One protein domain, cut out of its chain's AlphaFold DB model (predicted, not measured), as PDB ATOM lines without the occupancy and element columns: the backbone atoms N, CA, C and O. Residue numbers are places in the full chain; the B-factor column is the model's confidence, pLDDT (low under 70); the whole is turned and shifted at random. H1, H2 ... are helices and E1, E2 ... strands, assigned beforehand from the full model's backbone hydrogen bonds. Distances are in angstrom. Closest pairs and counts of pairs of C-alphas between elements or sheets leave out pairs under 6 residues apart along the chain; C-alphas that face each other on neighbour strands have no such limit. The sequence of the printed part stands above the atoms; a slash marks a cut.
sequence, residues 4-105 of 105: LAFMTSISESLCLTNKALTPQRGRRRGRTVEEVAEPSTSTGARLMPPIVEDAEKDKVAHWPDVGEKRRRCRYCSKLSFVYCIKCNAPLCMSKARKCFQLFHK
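This is residues 4 to 105 of the 105 residues of an uncharacterized protein of Trichinella zimbabwensis (UniProt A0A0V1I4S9). There is little regular structure: a small head, the antiparallel hairpin E1 and E2 with the short helix H3 near one end, trails a long free arm, residues 4 to 59, that loops out through H2 and a long unnamed stretch to H1. The 102 printed residues hold H1, H2, E1, E2, H3 in that order, class mixed, with 38 residues in named elements. The whole is extended, radius of gyration of the C-alphas 23.3 A, spanning 72 by 43 by 30 A.

Find C-alpha 64 at (87.694, -56.393, 7.963); E1 runs to residue 72, 15.0 A, and E2 follows at 79 to 84, 14.1 A. H3 is residues 99 to 103, 6.0 A, and H2 is 53 to 57, 7.1 A. H1, residues 4 to 16, 18.3 A, begins at (46.043, -78.913, -6.320).

Look at N 65 and O 83, 2.9 A apart, within hydrogen-bond range across E1 and E2, antiparallel at 145 degrees. E1 bends by 111 degrees at residue 68. The closest C-alphas of E2 and H3, Cys 84 and Phe 100, are 7.7 A apart. H1 is apart from H2, H3 and both strands. Every O i to N i+4 pair is within range in H1 and H3; H2 has 0 of 1, but 2 of 2 O i to N i+3.

The farthest C-alphas, Ala 5 and Thr 43, are 72.4 A apart. The printed part has no cut; the links H1 to H2 and E2 to H3 are long. Residues 18 to 60 have pLDDT under 70.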
ATOM      1  N   LEU A   4      45.084 -78.071  -5.611       93.94
ATOM      2  CA  LEU A   4      46.043 -78.913  -6.320       93.94
ATOM      3  C   LEU A   4      46.557 -78.234  -7.593       93.94
ATOM      4  O   LEU A   4      47.763 -78.210  -7.817       93.94
ATOM      5  N   ALA A   5      45.671 -77.610  -8.372       92.12
ATOM      6  CA  ALA A   5      46.038 -76.909  -9.604       92.12
ATOM      7  C   ALA A   5      46.910 -75.664  -9.346       92.12
ATOM      8  O   ALA A   5      47.780 -75.318 -10.144       92.12
ATOM      9  N   PHE A   6      46.701 -74.988  -8.216       93.06
ATOM     10  CA  PHE A   6      47.546 -73.868  -7.806       93.06
ATOM     11  C   PHE A   6      48.942 -74.337  -7.375       93.06
ATOM     12  O   PHE A   6      49.954 -73.764  -7.785       93.06
ATOM     13  N   MET A   7      49.007 -75.412  -6.587       94.94
ATOM     14  CA  MET A   7      50.271 -75.991  -6.132       94.94
ATOM     15  C   MET A   7      51.111 -76.528  -7.296       94.94
ATOM     16  O   MET A   7      52.323 -76.297  -7.320       94.94
ATOM     17  N   THR A   8      50.490 -77.187  -8.281       93.81
ATOM     18  CA  THR A   8      51.198 -77.672  -9.474       93.81
ATOM     19  C   THR A   8      51.772 -76.513 -10.286       93.81
ATOM     20  O   THR A   8      52.961 -76.530 -10.594       93.81
ATOM     21  N   SER A   9      50.997 -75.451 -10.518       92.25
ATOM     22  CA  SER A   9      51.449 -74.259 -11.252       92.25
ATOM     23  C   SER A   9      52.663 -73.572 -10.608       92.25
ATOM     24  O   SER A   9      53.627 -73.205 -11.293       92.25
ATOM     25  N   ILE A  10      52.667 -73.446  -9.276       93.06
ATOM     26  CA  ILE A  10      53.822 -72.913  -8.540       93.06
ATOM     27  C   ILE A  10      55.017 -73.858  -8.670       93.06
ATOM     28  O   ILE A  10      56.133 -73.406  -8.929       93.06
ATOM     29  N   SER A  11      54.798 -75.165  -8.510       89.25
ATOM     30  CA  SER A  11      55.874 -76.156  -8.578       89.25
ATOM     31  C   SER A  11      56.558 -76.181  -9.948       89.25
ATOM     32  O   SER A  11      57.785 -76.182 -10.017       89.25
ATOM     33  N   GLU A  12      55.790 -76.094 -11.037       89.69
ATOM     34  CA  GLU A  12      56.310 -76.020 -12.403       89.69
ATOM     35  C   GLU A  12      57.151 -74.758 -12.597       89.69
ATOM     36  O   GLU A  12      58.291 -74.827 -13.061       89.69
ATOM     37  N   SER A  13      56.645 -73.611 -12.141       86.75
ATOM     38  CA  SER A  13      57.353 -72.331 -12.228       86.75
ATOM     39  C   SER A  13      58.691 -72.352 -11.474       86.75
ATOM     40  O   SER A  13      59.698 -71.845 -11.970       86.75
ATOM     41  N   LEU A  14      58.742 -72.982 -10.296       84.62
ATOM     42  CA  LEU A  14      59.957 -73.091  -9.474       84.62
ATOM     43  C   LEU A  14      60.972 -74.108 -10.024       84.62
ATOM     44  O   LEU A  14      62.184 -73.897  -9.932       84.62
ATOM     45  N   CYS A  15      60.491 -75.204 -10.613       81.56
ATOM     46  CA  CYS A  15      61.336 -76.206 -11.261       81.56
ATOM     47  C   CYS A  15      61.978 -75.663 -12.545       81.56
ATOM     48  O   CYS A  15      63.148 -75.933 -12.818       81.56
ATOM     49  N   LEU A  16      61.240 -74.864 -13.321       77.56
ATOM     50  CA  LEU A  16      61.715 -74.311 -14.590       77.56
ATOM     51  C   LEU A  16      62.652 -73.105 -14.414       77.56
ATOM     52  O   LEU A  16      63.485 -72.851 -15.283       77.56
ATOM     53  N   THR A  17      62.574 -72.397 -13.283       77.25
ATOM     54  CA  THR A  17      63.408 -71.215 -12.990       77.25
ATOM     55  C   THR A  17      64.824 -71.540 -12.494       77.25
ATOM     56  O   THR A  17      65.666 -70.646 -12.451       77.25
ATOM     57  N   ASN A  18      65.154 -72.804 -12.196       63.53
ATOM     58  CA  ASN A  18      66.449 -73.190 -11.614       63.53
ATOM     59  C   ASN A  18      67.403 -73.930 -12.571       63.53
ATOM     60  O   ASN A  18      67.948 -74.983 -12.242       63.53
ATOM     61  N   LYS A  19      67.714 -73.333 -13.728       59.59
ATOM     62  CA  LYS A  19      68.901 -73.704 -14.529       59.59
ATOM     63  C   LYS A  19      70.033 -72.684 -14.364       59.59
ATOM     64  O   LYS A  19      70.439 -72.067 -15.337       59.59
ATOM     65  N   ALA A  20      70.510 -72.512 -13.126       57.69
ATOM     66  CA  ALA A  20      71.905 -72.198 -12.766       57.69
ATOM     67  C   ALA A  20      72.012 -71.825 -11.275       57.69
ATOM     68  O   ALA A  20      72.155 -70.654 -10.940       57.69
ATOM     69  N   LEU A  21      72.009 -72.805 -10.367       55.41
ATOM     70  CA  LEU A  21      72.553 -72.607  -9.021       55.41
ATOM     71  C   LEU A  21      73.424 -73.807  -8.649       55.41
ATOM     72  O   LEU A  21      73.031 -74.966  -8.740       55.41
ATOM     73  N   THR A  22      74.661 -73.492  -8.298       51.75
ATOM     74  CA  THR A  22      75.699 -74.405  -7.823       51.75
ATOM     75  C   THR A  22      75.251 -75.156  -6.556       51.75
ATOM     76  O   THR A  22      74.388 -74.673  -5.821       51.75
ATOM     77  N   PRO A  23      75.816 -76.340  -6.250       46.22
ATOM     78  CA  PRO A  23      75.282 -77.199  -5.199       46.22
ATOM     79  C   PRO A  23      75.610 -76.646  -3.806       46.22
ATOM     80  O   PRO A  23      76.759 -76.686  -3.361       46.22
ATOM     81  N   GLN A  24      74.595 -76.178  -3.076       38.91
ATOM     82  CA  GLN A  24      74.735 -75.838  -1.662       38.91
ATOM     83  C   GLN A  24      74.541 -77.098  -0.804       38.91
ATOM     84  O   GLN A  24      73.447 -77.447  -0.372       38.91
ATOM     85  N   ARG A  25      75.645 -77.810  -0.568       45.00
ATOM     86  CA  ARG A  25      75.735 -78.919   0.393       45.00
ATOM     87  C   ARG A  25      76.024 -78.333   1.781       45.00
ATOM     88  O   ARG A  25      77.058 -77.694   1.949       45.00
ATOM     89  N   GLY A  26      75.160 -78.550   2.778       40.69
ATOM     90  CA  GLY A  26      75.492 -78.161   4.160       40.69
ATOM     91  C   GLY A  26      74.338 -78.098   5.158       40.69
ATOM     92  O   GLY A  26      74.050 -77.039   5.705       40.69
ATOM     93  N   ARG A  27      73.700 -79.236   5.440       38.97
ATOM     94  CA  ARG A  27      72.805 -79.429   6.595       38.97
ATOM     95  C   ARG A  27      73.591 -79.160   7.894       38.97
ATOM     96  O   ARG A  27      74.505 -79.918   8.207       38.97
ATOM     97  N   ARG A  28      73.271 -78.090   8.635       40.38
ATOM     98  CA  ARG A  28      73.884 -77.786   9.946       40.38
ATOM     99  C   ARG A  28      73.455 -78.844  10.975       40.38
ATOM    100  O   ARG A  28      72.261 -79.062  11.158       40.38
ATOM    101  N   ARG A  29      74.416 -79.497  11.638       36.78
ATOM    102  CA  ARG A  29      74.203 -80.317  12.844       36.78
ATOM    103  C   ARG A  29      74.729 -79.557  14.064       36.78
ATOM    104  O   ARG A  29      75.841 -79.052  14.005       36.78
ATOM    105  N   GLY A  30      73.916 -79.530  15.123       34.28
ATOM    106  CA  GLY A  30      74.321 -79.529  16.536       34.28
ATOM    107  C   GLY A  30      75.142 -78.346  17.045       34.28
ATOM    108  O   GLY A  30      76.361 -78.356  16.956       34.28
ATOM    109  N   ARG A  31      74.465 -77.376  17.664       34.41
ATOM    110  CA  ARG A  31      75.052 -76.434  18.623       34.41
ATOM    111  C   ARG A  31      75.018 -77.106  20.001       34.41
ATOM    112  O   ARG A  31      73.925 -77.330  20.510       34.41
ATOM    113  N   THR A  32      76.171 -77.418  20.578       32.69
ATOM    114  CA  THR A  32      76.326 -77.704  22.013       32.69
ATOM    115  C   THR A  32      77.003 -76.507  22.678       32.69
ATOM    116  O   THR A  32      77.929 -75.920  22.120       32.69
ATOM    117  N   VAL A  33      76.431 -76.100  23.808       38.84
ATOM    118  CA  VAL A  33      76.834 -75.003  24.706       38.84
ATOM    119  C   VAL A  33      77.633 -75.611  25.875       38.84
ATOM    120  O   VAL A  33      77.645 -76.836  25.994       38.84
ATOM    121  N   GLU A  34      78.210 -74.740  26.718       36.38
ATOM    122  CA  GLU A  34      78.853 -74.934  28.043       36.38
ATOM    123  C   GLU A  34      80.397 -74.923  27.959       36.38
ATOM    124  O   GLU A  34      81.001 -75.787  27.329       36.38
ATOM    125  N   GLU A  35      81.061 -73.802  28.276       42.12
ATOM    126  CA  GLU A  35      81.404 -73.208  29.599       42.12
ATOM    127  C   GLU A  35      82.772 -73.705  30.096       42.12
ATOM    128  O   GLU A  35      82.964 -74.905  30.208       42.12
ATOM    129  N   VAL A  36      83.698 -72.781  30.397       35.25
ATOM    130  CA  VAL A  36      84.433 -72.698  31.679       35.25
ATOM    131  C   VAL A  36      84.986 -71.272  31.807       35.25
ATOM    132  O   VAL A  36      85.717 -70.785  30.942       35.25
ATOM    133  N   ALA A  37      84.590 -70.614  32.894       42.38
ATOM    134  CA  ALA A  37      85.078 -69.330  33.370       42.38
ATOM    135  C   ALA A  37      86.420 -69.467  34.108       42.38
ATOM    136  O   ALA A  37      86.632 -70.448  34.808       42.38
ATOM    137  N   GLU A  38      87.257 -68.430  34.048       49.09
ATOM    138  CA  GLU A  38      88.335 -68.187  35.016       49.09
ATOM    139  C   GLU A  38      88.360 -66.674  35.338       49.09
ATOM    140  O   GLU A  38      88.346 -65.858  34.407       49.09
ATOM    141  N   PRO A  39      88.367 -66.262  36.620       44.97
ATOM    142  CA  PRO A  39      88.361 -64.861  37.015       44.97
ATOM    143  C   PRO A  39      89.800 -64.355  37.150       44.97
ATOM    144  O   PRO A  39      90.583 -64.890  37.933       44.97
ATOM    145  N   SER A  40      90.159 -63.291  36.429       47.22
ATOM    146  CA  SER A  40      91.440 -62.613  36.639       47.22
ATOM    147  C   SER A  40      91.249 -61.235  37.257       47.22
ATOM    148  O   SER A  40      90.322 -60.474  36.982       47.22
ATOM    149  N   THR A  41      92.127 -60.992  38.210       42.34
ATOM    150  CA  THR A  41      92.042 -60.023  39.279       42.34
ATOM    151  C   THR A  41      92.528 -58.635  38.869       42.34
ATOM    152  O   THR A  41      93.539 -58.464  38.195       42.34
ATOM    153  N   SER A  42      91.889 -57.648  39.496       44.25
ATOM    154  CA  SER A  42      92.505 -56.436  40.049       44.25
ATOM    155  C   SER A  42      92.773 -55.215  39.154       44.25
ATOM    156  O   SER A  42      93.391 -55.263  38.097       44.25
ATOM    157  N   THR A  43      92.451 -54.080  39.782       40.78
ATOM    158  CA  THR A  43      93.196 -52.811  39.773       40.78
ATOM    159  C   THR A  43      92.642 -51.688  38.898       40.78
ATOM    160  O   THR A  43      92.982 -51.526  37.731       40.78
ATOM    161  N   GLY A  44      91.893 -50.811  39.577       41.66
ATOM    162  CA  GLY A  44      91.809 -49.386  39.275       41.66
ATOM    163  C   GLY A  44      90.756 -49.020  38.242       41.66
ATOM    164  O   GLY A  44      91.012 -49.067  37.042       41.66
ATOM    165  N   ALA A  45      89.601 -48.546  38.715       51.56
ATOM    166  CA  ALA A  45      88.680 -47.773  37.894       51.56
ATOM    167  C   ALA A  45      89.392 -46.484  37.452       51.56
ATOM    168  O   ALA A  45      89.350 -45.457  38.126       51.56
ATOM    169  N   ARG A  46      90.101 -46.547  36.322       55.56
ATOM    170  CA  ARG A  46      90.444 -45.343  35.575       55.56
ATOM    171  C   ARG A  46      89.110 -44.810  35.087       55.56
ATOM    172  O   ARG A  46      88.403 -45.522  34.376       55.56
ATOM    173  N   LEU A  47      88.745 -43.609  35.529       57.19
ATOM    174  CA  LEU A  47      87.619 -42.875  34.967       57.19
ATOM    175  C   LEU A  47      87.854 -42.813  33.459       57.19
ATOM    176  O   LEU A  47      88.736 -42.094  32.988       57.19
ATOM    177  N   MET A  48      87.134 -43.652  32.718       61.81
ATOM    178  CA  MET A  48      87.092 -43.548  31.274       61.81
ATOM    179  C   MET A  48      86.553 -42.148  30.978       61.81
ATOM    180  O   MET A  48      85.530 -41.780  31.565       61.81
ATOM    181  N   PRO A  49      87.224 -41.337  30.139       62.62
ATOM    182  CA  PRO A  49      86.620 -40.095  29.682       62.62
ATOM    183  C   PRO A  49      85.234 -40.417  29.104       62.62
ATOM    184  O   PRO A  49      85.063 -41.515  28.555       62.62
ATOM    185  N   PRO A  50      84.239 -39.520  29.261       60.91
ATOM    186  CA  PRO A  50      82.909 -39.750  28.714       60.91
ATOM    187  C   PRO A  50      83.066 -40.135  27.247       60.91
ATOM    188  O   PRO A  50      83.802 -39.473  26.512       60.91
ATOM    189  N   ILE A  51      82.455 -41.261  26.870       58.50
ATOM    190  CA  ILE A  51      82.423 -41.735  25.488       58.50
ATOM    191  C   ILE A  51      81.938 -40.546  24.668       58.50
ATOM    192  O   ILE A  51      80.810 -40.093  24.845       58.50
ATOM    193  N   VAL A  52      82.835 -39.976  23.865       58.47
ATOM    194  CA  VAL A  52      82.518 -38.833  23.014       58.47
ATOM    195  C   VAL A  52      81.367 -39.292  22.127       58.47
ATOM    196  O   VAL A  52      81.517 -40.286  21.417       58.47
ATOM    197  N   GLU A  53      80.221 -38.613  22.194       55.84
ATOM    198  CA  GLU A  53      78.984 -38.965  21.470       55.84
ATOM    199  C   GLU A  53      79.199 -39.101  19.945       55.84
ATOM    200  O   GLU A  53      78.399 -39.705  19.233       55.84
ATOM    201  N   ASP A  54      80.320 -38.595  19.427       51.88
ATOM    202  CA  ASP A  54      80.748 -38.777  18.040       51.88
ATOM    203  C   ASP A  54      81.118 -40.229  17.690       51.88
ATOM    204  O   ASP A  54      80.949 -40.628  16.539       51.88
ATOM    205  N   ALA A  55      81.540 -41.054  18.659       53.47
ATOM    206  CA  ALA A  55      81.762 -42.490  18.451       53.47
ATOM    207  C   ALA A  55      80.449 -43.236  18.151       53.47
ATOM    208  O   ALA A  55      80.443 -44.247  17.451       53.47
ATOM    209  N   GLU A  56      79.317 -42.717  18.638       53.06
ATOM    210  CA  GLU A  56      77.984 -43.277  18.393       53.06
ATOM    211  C   GLU A  56      77.479 -42.965  16.969       53.06
ATOM    212  O   GLU A  56      76.602 -43.648  16.439       53.06
ATOM    213  N   LYS A  57      78.087 -41.970  16.302       52.31
ATOM    214  CA  LYS A  57      77.774 -41.552  14.924       52.31
ATOM    215  C   LYS A  57      78.740 -42.102  13.876       52.31
ATOM    216  O   LYS A  57      78.638 -41.709  12.706       52.31
ATOM    217  N   ASP A  58      79.631 -43.027  14.233       51.34
ATOM    218  CA  ASP A  58      80.461 -43.730  13.257       51.34
ATOM    219  C   ASP A  58      79.581 -44.651  12.401       51.34
ATOM    220  O   ASP A  58      79.326 -45.818  12.702       51.34
ATOM    221  N   LYS A  59      79.071 -44.066  11.310       58.00
ATOM    222  CA  LYS A  59      78.352 -44.690  10.194       58.00
ATOM    223  C   LYS A  59      78.837 -46.123   9.999       58.00
ATOM    224  O   LYS A  59      79.909 -46.293   9.433       58.00
ATOM    225  N   VAL A  60      78.053 -47.114  10.445       56.62
ATOM    226  CA  VAL A  60      78.333 -48.569  10.426       56.62
ATOM    227  C   VAL A  60      79.592 -48.904   9.619       56.62
ATOM    228  O   VAL A  60      79.513 -49.124   8.401       56.62
ATOM    229  N   ALA A  61      80.753 -48.834  10.274       78.25
ATOM    230  CA  ALA A  61      82.030 -48.867   9.576       78.25
ATOM    231  C   ALA A  61      82.224 -50.221   8.876       78.25
ATOM    232  O   ALA A  61      81.717 -51.264   9.299       78.25
ATOM    233  N   HIS A  62      82.926 -50.218   7.746       87.19
ATOM    234  CA  HIS A  62      83.292 -51.457   7.071       87.19
ATOM    235  C   HIS A  62      84.428 -52.128   7.848       87.19
ATOM    236  O   HIS A  62      85.575 -51.700   7.763       87.19
ATOM    237  N   TRP A  63      84.111 -53.197   8.579       91.62
ATOM    238  CA  TRP A  63      85.086 -53.937   9.385       91.62
ATOM    239  C   TRP A  63      85.691 -55.114   8.605       91.62
ATOM    240  O   TRP A  63      84.931 -55.913   8.040       91.62
ATOM    241  N   PRO A  64      87.029 -55.224   8.522       94.25
ATOM    242  CA  PRO A  64      87.694 -56.393   7.963       94.25
ATOM    243  C   PRO A  64      87.746 -57.540   8.980       94.25
ATOM    244  O   PRO A  64      88.014 -57.317  10.155       94.25
ATOM    245  N   ASP A  65      87.568 -58.765   8.499       95.62
ATOM    246  CA  ASP A  65      87.769 -60.000   9.259       95.62
ATOM    247  C   ASP A  65      88.487 -61.052   8.401       95.62
ATOM    248  O   ASP A  65      88.547 -60.935   7.171       95.62
ATOM    249  N   VAL A  66      89.080 -62.059   9.040       96.06
ATOM    250  CA  VAL A  66      89.879 -63.109   8.403       96.06
ATOM    251  C   VAL A  66      89.083 -64.409   8.385       96.06
ATOM    252  O   VAL A  66      88.870 -65.046   9.408       96.06
ATOM    253  N   GLY A  67      88.665 -64.836   7.195       93.44
ATOM    254  CA  GLY A  67      87.993 -66.120   7.027       93.44
ATOM    255  C   GLY A  67      88.975 -67.294   7.027       93.44
ATOM    256  O   GLY A  67      90.116 -67.163   6.588       93.44
ATOM    257  N   GLU A  68      88.498 -68.476   7.417       93.81
ATOM    258  CA  GLU A  68      89.276 -69.729   7.394       93.81
ATOM    259  C   GLU A  68      89.749 -70.117   5.983       93.81
ATOM    260  O   GLU A  68      90.820 -70.694   5.791       93.81
ATOM    261  N   LYS A  69      88.941 -69.813   4.961       93.62
ATOM    262  CA  LYS A  69      89.195 -70.189   3.564       93.62
ATOM    263  C   LYS A  69      89.481 -68.963   2.713       93.62
ATOM    264  O   LYS A  69      88.795 -67.946   2.803       93.62
ATOM    265  N   ARG A  70      90.438 -69.100   1.793       94.25
ATOM    266  CA  ARG A  70      90.697 -68.075   0.776       94.25
ATOM    267  C   ARG A  70      89.538 -68.006  -0.214       94.25
ATOM    268  O   ARG A  70      89.169 -69.011  -0.815       94.25
ATOM    269  N   ARG A  71      89.018 -66.803  -0.442       95.44
ATOM    270  CA  ARG A  71      88.007 -66.509  -1.469       95.44
ATOM    271  C   ARG A  71      88.580 -65.521  -2.482       95.44
ATOM    272  O   ARG A  71      89.578 -64.854  -2.214       95.44
ATOM    273  N   ARG A  72      87.994 -65.440  -3.678       97.19
ATOM    274  CA  ARG A  72      88.428 -64.463  -4.688       97.19
ATOM    275  C   ARG A  72      87.998 -63.059  -4.279       97.19
ATOM    276  O   ARG A  72      86.823 -62.824  -4.008       97.19
ATOM    277  N   CYS A  73      88.963 -62.150  -4.268       96.31
ATOM    278  CA  CYS A  73      88.781 -60.731  -4.022       96.31
ATOM    279  C   CYS A  73      87.807 -60.144  -5.041       96.31
ATOM    280  O   CYS A  73      87.992 -60.335  -6.243       96.31
ATOM    281  N   ARG A  74      86.812 -59.387  -4.577       94.81
ATOM    282  CA  ARG A  74      85.798 -58.790  -5.455       94.81
ATOM    283  C   ARG A  74      86.356 -57.689  -6.361       94.81
ATOM    284  O   ARG A  74      85.807 -57.469  -7.430       94.81
ATOM    285  N   TYR A  75      87.452 -57.047  -5.952       94.69
ATOM    286  CA  TYR A  75      88.065 -55.935  -6.683       94.69
ATOM    287  C   TYR A  75      89.110 -56.379  -7.718       94.69
ATOM    288  O   TYR A  75      89.121 -55.886  -8.836       94.69
ATOM    289  N   CYS A  76      90.015 -57.302  -7.362       94.31
ATOM    290  CA  CYS A  76      91.127 -57.707  -8.242       94.31
ATOM    291  C   CYS A  76      91.148 -59.198  -8.604       94.31
ATOM    292  O   CYS A  76      92.139 -59.668  -9.159       94.31
ATOM    293  N   SER A  77      90.118 -59.966  -8.237       93.62
ATOM    294  CA  SER A  77      89.962 -61.403  -8.530       93.62
ATOM    295  C   SER A  77      91.040 -62.346  -7.966       93.62
ATOM    296  O   SER A  77      90.906 -63.565  -8.074       93.62
ATOM    297  N   LYS A  78      92.082 -61.826  -7.307       94.69
ATOM    298  CA  LYS A  78      93.104 -62.609  -6.592       94.69
ATOM    299  C   LYS A  78      92.549 -63.179  -5.289       94.69
ATOM    300  O   LYS A  78      91.621 -62.628  -4.715       94.69
ATOM    301  N   LEU A  79      93.143 -64.246  -4.769       95.44
ATOM    302  CA  LEU A  79      92.709 -64.843  -3.504       95.44
ATOM    303  C   LEU A  79      93.018 -63.942  -2.289       95.44
ATOM    304  O   LEU A  79      94.105 -63.362  -2.204       95.44
ATOM    305  N   SER A  80      92.075 -63.849  -1.344       94.56
ATOM    306  CA  SER A  80      92.224 -63.211  -0.029       94.56
ATOM    307  C   SER A  80      91.555 -64.042   1.071       94.56
ATOM    308  O   SER A  80      90.536 -64.690   0.840       94.56
ATOM    309  N   PHE A  81      92.139 -64.021   2.270       96.00
ATOM    310  CA  PHE A  81      91.460 -64.469   3.494       96.00
ATOM    311  C   PHE A  81      90.608 -63.359   4.108       96.00
ATOM    312  O   PHE A  81      89.604 -63.629   4.753       96.00
ATOM    313  N   VAL A  82      91.010 -62.108   3.884       96.00
ATOM    314  CA  VAL A  82      90.315 -60.946   4.429       96.00
ATOM    315  C   VAL A  82      89.027 -60.697   3.651       96.00
ATOM    316  O   VAL A  82      89.009 -60.767   2.413       96.00
ATOM    317  N   TYR A  83      87.959 -60.406   4.382       96.31
ATOM    318  CA  TYR A  83      86.662 -60.004   3.858       96.31
ATOM    319  C   TYR A  83      86.061 -58.899   4.727       96.31
ATOM    320  O   TYR A  83      86.437 -58.731   5.880       96.31
ATOM    321  N   CYS A  84      85.153 -58.106   4.168       95.31
ATOM    322  CA  CYS A  84      84.367 -57.163   4.956       95.31
ATOM    323  C   CYS A  84      83.178 -57.883   5.586       95.31
ATOM    324  O   CYS A  84      82.405 -58.494   4.849       95.31
ATOM    325  N   ILE A  85      82.994 -57.752   6.900       93.44
ATOM    326  CA  ILE A  85      81.865 -58.353   7.625       93.44
ATOM    327  C   ILE A  85      80.541 -57.779   7.104       93.44
ATOM    328  O   ILE A  85      79.649 -58.525   6.710       93.44
ATOM    329  N   LYS A  86      80.451 -56.447   7.006       92.25
ATOM    330  CA  LYS A  86      79.241 -55.731   6.574       92.25
ATOM    331  C   LYS A  86      78.806 -56.098   5.151       92.25
ATOM    332  O   LYS A  86      77.625 -56.287   4.895       92.25
ATOM    333  N   CYS A  87      79.758 -56.210   4.223       92.44
ATOM    334  CA  CYS A  87      79.470 -56.496   2.811       92.44
ATOM    335  C   CYS A  87      79.530 -57.990   2.462       92.44
ATOM    336  O   CYS A  87      79.240 -58.357   1.325       92.44
ATOM    337  N   ASN A  88      80.019 -58.835   3.376       93.81
ATOM    338  CA  ASN A  88      80.448 -60.212   3.103       93.81
ATOM    339  C   ASN A  88      81.330 -60.330   1.834       93.81
ATOM    340  O   ASN A  88      81.244 -61.288   1.057       93.81
ATOM    341  N   ALA A  89      82.166 -59.314   1.591       94.81
ATOM    342  CA  ALA A  89      82.945 -59.166   0.365       94.81
ATOM    343  C   ALA A  89      84.418 -59.510   0.628       94.81
ATOM    344  O   ALA A  89      85.071 -58.784   1.382       94.81
ATOM    345  N   PRO A  90      84.979 -60.573   0.017       96.62
ATOM    346  CA  PRO A  90      86.406 -60.862   0.111       96.62
ATOM    347  C   PRO A  90      87.201 -59.747  -0.562       96.62
ATOM    348  O   PRO A  90      86.948 -59.414  -1.724       96.62
ATOM    349  N   LEU A  91      88.154 -59.158   0.152       96.94
ATOM    350  CA  LEU A  91      88.944 -58.026  -0.321       96.94
ATOM    351  C   LEU A  91      90.394 -58.179   0.133       96.94
ATOM    352  O   LEU A  91      90.683 -58.579   1.256       96.94
ATOM    353  N   CYS A  92      91.339 -57.857  -0.748       96.38
ATOM    354  CA  CYS A  92      92.748 -57.866  -0.371       96.38
ATOM    355  C   CYS A  92      93.065 -56.721   0.601       96.38
ATOM    356  O   CYS A  92      92.697 -55.570   0.355       96.38
ATOM    357  N   MET A  93      93.821 -57.056   1.645       93.19
ATOM    358  CA  MET A  93      94.363 -56.119   2.625       93.19
ATOM    359  C   MET A  93      95.849 -56.437   2.835       93.19
ATOM    360  O   MET A  93      96.244 -57.054   3.816       93.19
ATOM    361  N   SER A  94      96.680 -56.113   1.842       90.19
ATOM    362  CA  SER A  94      98.140 -56.267   1.927       90.19
ATOM    363  C   SER A  94      98.845 -54.966   1.552       90.19
ATOM    364  O   SER A  94      98.245 -54.106   0.908       90.19
ATOM    365  N   LYS A  95     100.133 -54.821   1.906       87.44
ATOM    366  CA  LYS A  95     100.922 -53.603   1.614       87.44
ATOM    367  C   LYS A  95     100.852 -53.193   0.134       87.44
ATOM    368  O   LYS A  95     100.671 -52.021  -0.168       87.44
ATOM    369  N   ALA A  96     100.922 -54.170  -0.773       87.88
ATOM    370  CA  ALA A  96     100.859 -53.949  -2.220       87.88
ATOM    371  C   ALA A  96      99.429 -53.792  -2.773       87.88
ATOM    372  O   ALA A  96      99.249 -53.309  -3.886       87.88
ATOM    373  N   ARG A  97      98.399 -54.255  -2.050       88.94
ATOM    374  CA  ARG A  97      97.010 -54.297  -2.532       88.94
ATOM    375  C   ARG A  97      96.056 -53.813  -1.448       88.94
ATOM    376  O   ARG A  97      95.602 -54.595  -0.615       88.94
ATOM    377  N   LYS A  98      95.691 -52.533  -1.531       93.19
ATOM    378  CA  LYS A  98      94.721 -51.860  -0.651       93.19
ATOM    379  C   LYS A  98      93.279 -51.981  -1.172       93.19
ATOM    380  O   LYS A  98      92.516 -51.022  -1.131       93.19
ATOM    381  N   CYS A  99      92.896 -53.152  -1.690       95.31
ATOM    382  CA  CYS A  99      91.574 -53.364  -2.302       95.31
ATOM    383  C   CYS A  99      90.425 -53.114  -1.322       95.31
ATOM    384  O   CYS A  99      89.378 -52.640  -1.741       95.31
ATOM    385  N   PHE A 100      90.627 -53.410  -0.034       94.25
ATOM    386  CA  PHE A 100      89.640 -53.119   1.004       94.25
ATOM    387  C   PHE A 100      89.289 -51.628   1.078       94.25
ATOM    388  O   PHE A 100      88.118 -51.287   1.156       94.25
ATOM    389  N   GLN A 101      90.291 -50.747   1.006       91.00
ATOM    390  CA  GLN A 101      90.067 -49.301   1.004       91.00
ATOM    391  C   GLN A 101      89.442 -48.850  -0.314       91.00
ATOM    392  O   GLN A 101      88.468 -48.117  -0.299       91.00
ATOM    393  N   LEU A 102      89.960 -49.320  -1.455       92.06
ATOM    394  CA  LEU A 102      89.465 -48.920  -2.779       92.06
ATOM    395  C   LEU A 102      87.996 -49.293  -3.024       92.06
ATOM    396  O   LEU A 102      87.324 -48.595  -3.770       92.06
ATOM    397  N   PHE A 103      87.513 -50.378  -2.417       91.69
ATOM    398  CA  PHE A 103      86.131 -50.836  -2.561       91.69
ATOM    399  C   PHE A 103      85.130 -50.074  -1.670       91.69
ATOM    400  O   PHE A 103      83.944 -50.085  -1.973       91.69
ATOM    401  N   HIS A 104      85.589 -49.437  -0.584       89.31
ATOM    402  CA  HIS A 104      84.735 -48.747   0.400       89.31
ATOM    403  C   HIS A 104      85.004 -47.235   0.504       89.31
ATOM    404  O   HIS A 104      84.649 -46.629   1.514       89.31
ATOM    405  N   LYS A 105      85.684 -46.647  -0.488       79.88
ATOM    406  CA  LYS A 105      85.711 -45.188  -0.667       79.88
ATOM    407  C   LYS A 105      84.318 -44.690  -1.025       79.88
ATOM    408  O   LYS A 105      83.986 -43.583  -0.559       79.88
TER     409      LYS A 105